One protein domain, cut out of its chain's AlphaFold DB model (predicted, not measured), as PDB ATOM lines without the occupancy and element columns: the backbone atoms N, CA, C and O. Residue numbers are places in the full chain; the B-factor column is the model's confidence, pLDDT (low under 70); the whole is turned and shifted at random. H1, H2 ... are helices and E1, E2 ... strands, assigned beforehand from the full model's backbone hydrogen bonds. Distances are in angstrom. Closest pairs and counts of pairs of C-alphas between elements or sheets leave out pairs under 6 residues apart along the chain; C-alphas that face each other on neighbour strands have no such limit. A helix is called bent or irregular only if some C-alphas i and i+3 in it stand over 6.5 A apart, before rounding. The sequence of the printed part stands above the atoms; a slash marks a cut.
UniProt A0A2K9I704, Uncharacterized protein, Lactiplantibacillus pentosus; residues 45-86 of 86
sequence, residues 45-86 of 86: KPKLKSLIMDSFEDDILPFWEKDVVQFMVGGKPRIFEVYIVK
ATOM      1  N   LYS A  45      66.782 -69.904 -53.292       89.69
ATOM      2  CA  LYS A  45      66.878 -69.815 -51.816       89.69
ATOM      3  C   LYS A  45      67.696 -68.587 -51.358       89.69
ATOM      4  O   LYS A  45      68.713 -68.766 -50.690       89.69
ATOM      5  N   PRO A  46      67.253 -67.359 -51.686       92.50
ATOM      6  CA  PRO A  46      68.025 -66.134 -51.461       92.50
ATOM      7  C   PRO A  46      68.434 -65.944 -49.998       92.50
ATOM      8  O   PRO A  46      69.600 -65.704 -49.741       92.50
ATOM      9  N   LYS A  47      67.530 -66.183 -49.035       93.06
ATOM     10  CA  LYS A  47      67.843 -66.067 -47.596       93.06
ATOM     11  C   LYS A  47      69.018 -66.951 -47.158       93.06
ATOM     12  O   LYS A  47      69.895 -66.496 -46.442       93.06
ATOM     13  N   LEU A  48      69.041 -68.209 -47.608       91.38
ATOM     14  CA  LEU A  48      70.133 -69.135 -47.286       91.38
ATOM     15  C   LEU A  48      71.439 -68.712 -47.963       91.38
ATOM     16  O   LEU A  48      72.511 -68.929 -47.417       91.38
ATOM     17  N   LYS A  49      71.355 -68.152 -49.170       92.50
ATOM     18  CA  LYS A  49      72.538 -67.717 -49.907       92.50
ATOM     19  C   LYS A  49      73.129 -66.443 -49.342       92.50
ATOM     20  O   LYS A  49      74.340 -66.395 -49.244       92.50
ATOM     21  N   SER A  50      72.302 -65.494 -48.913       94.44
ATOM     22  CA  SER A  50      72.756 -64.356 -48.114       94.44
ATOM     23  C   SER A  50      73.497 -64.844 -46.875       94.44
ATOM     24  O   SER A  50      74.663 -64.530 -46.749       94.44
ATOM     25  N   LEU A  51      72.914 -65.765 -46.096       94.62
ATOM     26  CA  LEU A  51      73.595 -66.338 -44.927       94.62
ATOM     27  C   LEU A  51      74.951 -66.989 -45.268       94.62
ATOM     28  O   LEU A  51      75.907 -66.867 -44.515       94.62
ATOM     29  N   ILE A  52      75.052 -67.683 -46.407       93.94
ATOM     30  CA  ILE A  52      76.328 -68.237 -46.888       93.94
ATOM     31  C   ILE A  52      77.322 -67.121 -47.234       93.94
ATOM     32  O   ILE A  52      78.501 -67.252 -46.919       93.94
ATOM     33  N   MET A  53      76.873 -66.051 -47.892       95.06
ATOM     34  CA  MET A  53      77.735 -64.912 -48.216       95.06
ATOM     35  C   MET A  53      78.220 -64.205 -46.952       95.06
ATOM     36  O   MET A  53      79.420 -64.003 -46.824       95.06
ATOM     37  N   ASP A  54      77.313 -63.930 -46.016       96.06
ATOM     38  CA  ASP A  54      77.612 -63.294 -44.731       96.06
ATOM     39  C   ASP A  54      78.638 -64.144 -43.955       96.06
ATOM     40  O   ASP A  54      79.665 -63.641 -43.518       96.06
ATOM     41  N   SER A  55      78.470 -65.475 -43.937       96.31
ATOM     42  CA  SER A  55      79.421 -66.389 -43.281       96.31
ATOM     43  C   SER A  55      80.836 -66.369 -43.859       96.31
ATOM     44  O   SER A  55      81.785 -66.723 -43.161       96.31
ATOM     45  N   PHE A  56      81.012 -65.993 -45.133       96.25
ATOM     46  CA  PHE A  56      82.362 -65.831 -45.665       96.25
ATOM     47  C   PHE A  56      83.075 -64.666 -44.985       96.25
ATOM     48  O   PHE A  56      84.233 -64.820 -44.614       96.25
ATOM     49  N   GLU A  57      82.388 -63.540 -44.820       95.81
ATOM     50  CA  GLU A  57      82.941 -62.323 -44.229       95.81
ATOM     51  C   GLU A  57      83.081 -62.437 -42.707       95.81
ATOM     52  O   GLU A  57      84.137 -62.106 -42.169       95.81
ATOM     53  N   ASP A  58      82.061 -62.976 -42.040       95.94
ATOM     54  CA  ASP A  58      81.971 -62.984 -40.579       95.94
ATOM     55  C   ASP A  58      82.769 -64.125 -39.926       95.94
ATOM     56  O   ASP A  58      83.362 -63.927 -38.864       95.94
ATOM     57  N   ASP A  59      82.817 -65.306 -40.559       95.69
ATOM     58  CA  ASP A  59      83.342 -66.528 -39.934       95.69
ATOM     59  C   ASP A  59      84.515 -67.147 -40.713       95.69
ATOM     60  O   ASP A  59      85.605 -67.351 -40.177       95.69
ATOM     61  N   ILE A  60      84.318 -67.466 -41.998       96.31
ATOM     62  CA  ILE A  60      85.228 -68.347 -42.750       96.31
ATOM     63  C   ILE A  60      86.543 -67.641 -43.093       96.31
ATOM     64  O   ILE A  60      87.613 -68.229 -42.916       96.31
ATOM     65  N   LEU A  61      86.492 -66.404 -43.601       96.31
ATOM     66  CA  LEU A  61      87.704 -65.644 -43.917       96.31
ATOM     67  C   LEU A  61      88.522 -65.347 -42.644       96.31
ATOM     68  O   LEU A  61      89.703 -65.713 -42.633       96.31
ATOM     69  N   PRO A  62      87.935 -64.807 -41.552       96.69
ATOM     70  CA  PRO A  62      88.656 -64.607 -40.292       96.69
ATOM     71  C   PRO A  62      89.250 -65.897 -39.719       96.69
ATOM     72  O   PRO A  62      90.396 -65.896 -39.253       96.69
ATOM     73  N   PHE A  63      88.523 -67.016 -39.822       96.50
ATOM     74  CA  PHE A  63      89.011 -68.304 -39.348       96.50
ATOM     75  C   PHE A  63      90.329 -68.695 -40.018       96.50
ATOM     76  O   PHE A  63      91.310 -69.003 -39.337       96.50
ATOM     77  N   TRP A  64      90.381 -68.650 -41.351       95.94
ATOM     78  CA  TRP A  64      91.588 -69.022 -42.089       95.94
ATOM     79  C   TRP A  64      92.701 -67.982 -41.996       95.94
ATOM     80  O   TRP A  64      93.870 -68.356 -42.090       95.94
ATOM     81  N   GLU A  65      92.371 -66.709 -41.791       95.50
ATOM     82  CA  GLU A  65      93.357 -65.641 -41.632       95.50
ATOM     83  C   GLU A  65      94.077 -65.714 -40.278       95.50
ATOM     84  O   GLU A  65      95.297 -65.546 -40.218       95.50
ATOM     85  N   LYS A  66      93.343 -65.978 -39.189       95.38
ATOM     86  CA  LYS A  66      93.894 -65.868 -37.831       95.38
ATOM     87  C   LYS A  66      93.423 -66.937 -36.851       95.38
ATOM     88  O   LYS A  66      94.252 -67.413 -36.080       95.38
ATOM     89  N   ASP A  67      92.154 -67.343 -36.854       95.81
ATOM     90  CA  ASP A  67      91.618 -68.104 -35.714       95.81
ATOM     91  C   ASP A  67      91.987 -69.595 -35.757       95.81
ATOM     92  O   ASP A  67      92.066 -70.257 -34.721       95.81
ATOM     93  N   VAL A  68      92.334 -70.122 -36.935       94.75
ATOM     94  CA  VAL A  68      92.749 -71.520 -37.141       94.75
ATOM     95  C   VAL A  68      93.879 -71.965 -36.202       94.75
ATOM     96  O   VAL A  68      93.936 -73.133 -35.822       94.75
ATOM     97  N   VAL A  69      94.761 -71.053 -35.777       95.50
ATOM     98  CA  VAL A  69      95.869 -71.371 -34.853       95.50
ATOM     99  C   VAL A  69      95.397 -71.666 -33.427       95.50
ATOM    100  O   VAL A  69      96.112 -72.323 -32.677       95.50
ATOM    101  N   GLN A  70      94.217 -71.170 -33.045       94.94
ATOM    102  CA  GLN A  70      93.629 -71.379 -31.721       94.94
ATOM    103  C   GLN A  70      92.795 -72.660 -31.677       94.94
ATOM    104  O   GLN A  70      92.788 -73.361 -30.667       94.94
ATOM    105  N   PHE A  71      92.106 -72.967 -32.777       90.31
ATOM    106  CA  PHE A  71      91.124 -74.049 -32.831       90.31
ATOM    107  C   PHE A  71      91.665 -75.356 -33.428       90.31
ATOM    108  O   PHE A  71      91.077 -76.410 -33.198       90.31
ATOM    109  N   MET A  72      92.788 -75.324 -34.158       89.94
ATOM    110  CA  MET A  72      93.354 -76.507 -34.807       89.94
ATOM    111  C   MET A  72      94.783 -76.793 -34.337       89.94
ATOM    112  O   MET A  72      95.672 -75.943 -34.411       89.94
ATOM    113  N   VAL A  73      95.045 -78.033 -33.910       87.94
ATOM    114  CA  VAL A  73      96.401 -78.478 -33.555       87.94
ATOM    115  C   VAL A  73      97.297 -78.414 -34.792       87.94
ATOM    116  O   VAL A  73      97.050 -79.090 -35.789       87.94
ATOM    117  N   GLY A  74      98.341 -77.587 -34.732       89.06
ATOM    118  CA  GLY A  74      99.211 -77.333 -35.885       89.06
ATOM    119  C   GLY A  74      98.548 -76.504 -36.992       89.06
ATOM    120  O   GLY A  74      99.066 -76.470 -38.111       89.06
ATOM    121  N   GLY A  75      97.424 -75.846 -36.688       89.69
ATOM    122  CA  GLY A  75      96.739 -74.916 -37.572       89.69
ATOM    123  C   GLY A  75      97.673 -73.809 -38.043       89.69
ATOM    124  O   GLY A  75      98.471 -73.270 -37.275       89.69
ATOM    125  N   LYS A  76      97.596 -73.483 -39.331       92.00
ATOM    126  CA  LYS A  76      98.377 -72.409 -39.948       92.00
ATOM    127  C   LYS A  76      97.437 -71.511 -40.732       92.00
ATOM    128  O   LYS A  76      96.605 -72.068 -41.456       92.00
ATOM    129  N   PRO A  77      97.608 -70.181 -40.652       94.50
ATOM    130  CA  PRO A  77      96.893 -69.262 -41.516       94.50
ATOM    131  C   PRO A  77      97.001 -69.669 -42.984       94.50
ATOM    132  O   PRO A  77      98.051 -70.142 -43.439       94.50
ATOM    133  N   ARG A  78      95.905 -69.503 -43.719       93.75
ATOM    134  CA  ARG A  78      95.806 -69.813 -45.145       93.75
ATOM    135  C   ARG A  78      95.292 -68.600 -45.896       93.75
ATOM    136  O   ARG A  78      94.486 -67.833 -45.384       93.75
ATOM    137  N   ILE A  79      95.732 -68.465 -47.142       95.06
ATOM    138  CA  ILE A  79      95.139 -67.480 -48.043       95.06
ATOM    139  C   ILE A  79      93.812 -68.065 -48.508       95.06
ATOM    140  O   ILE A  79      93.793 -69.109 -49.166       95.06
ATOM    141  N   PHE A  80      92.722 -67.403 -48.146       96.00
ATOM    142  CA  PHE A  80      91.380 -67.777 -48.549       96.00
ATOM    143  C   PHE A  80      90.761 -66.620 -49.325       96.00
ATOM    144  O   PHE A  80      90.641 -65.516 -48.806       96.00
ATOM    145  N   GLU A  81      90.386 -66.864 -50.576       95.62
ATOM    146  CA  GLU A  81      89.850 -65.837 -51.468       95.62
ATOM    147  C   GLU A  81      88.482 -66.259 -52.001       95.62
ATOM    148  O   GLU A  81      88.275 -67.407 -52.406       95.62
ATOM    149  N   VAL A  82      87.542 -65.316 -52.021       96.00
ATOM    150  CA  VAL A  82      86.204 -65.515 -52.583       96.00
ATOM    151  C   VAL A  82      86.042 -64.595 -53.783       96.00
ATOM    152  O   VAL A  82      86.116 -63.374 -53.661       96.00
ATOM    153  N   TYR A  83      85.800 -65.182 -54.952       96.50
ATOM    154  CA  TYR A  83      85.590 -64.454 -56.196       96.50
ATOM    155  C   TYR A  83      84.131 -64.544 -56.623       96.50
ATOM    156  O   TYR A  83      83.580 -65.635 -56.789       96.50
ATOM    157  N   ILE A  84      83.524 -63.383 -56.851       94.44
ATOM    158  CA  ILE A  84      82.164 -63.259 -57.366       94.44
ATOM    159  C   ILE A  84      82.252 -62.892 -58.845       94.44
ATOM    160  O   ILE A  84      82.718 -61.808 -59.199       94.44
ATOM    161  N   VAL A  85      81.800 -63.798 -59.711       94.38
ATOM    162  CA  VAL A  85      81.823 -63.617 -61.166       94.38
ATOM    163  C   VAL A  85      80.397 -63.397 -61.667       94.38
ATOM    164  O   VAL A  85      79.459 -64.086 -61.247       94.38
ATOM    165  N   LYS A  86      80.239 -62.395 -62.537       83.38
ATOM    166  CA  LYS A  86      78.951 -62.016 -63.126       83.38
ATOM    167  C   LYS A  86      78.487 -63.031 -64.159       83.38
ATOM    168  O   LYS A  86      79.333 -63.467 -64.967       83.38
TER     169      LYS A  86
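What this domain is: This is residues 45 to 86 of the 86 residues of an uncharacterized protein of Lactiplantibacillus pentosus (UniProt A0A2K9I704). One long, kinked helix, H1, makes the length of this elongated domain; beyond it a short loop turns round and one strand, E1, folds back beside the helix. The printed part has 42 residues, with H1 first and E1 second, and is mostly helix. It is loose, with a radius of gyration of the C-alphas of 12.4 A and spans of 36 by 19 by 11 A.

Where its parts are: Find C-alpha 46 at (68.025, -66.134, -51.461); from there H1, residues 46 to 71, runs 30.7 A to C-alpha 71. H1 has a kink of 61 degrees near residue 65 and is irregular, with C-alphas 65 and 68 7.4 A apart. E1, residues 79 to 84, ends at C-alpha 84 at (82.164, -63.259, -57.366).

How they stand to each other: Look at Leu 61 and Phe 80: their C-alphas, the closest of H1 and E1, are 6.3 A apart. E1 pairs with no named strand. In H1, 15 of 22 O i to N i+4 pairs are within hydrogen-bond range.

The domain as a whole: The C-alphas farthest apart, those of Val 73 and Lys 86, are 38.1 A apart. Residues 45 to 51, of which 46 to 51 belong to H1, stand free. The link from H1 to E1 is short, the printed part has no cut, and no printed residue is under 70 in pLDDT.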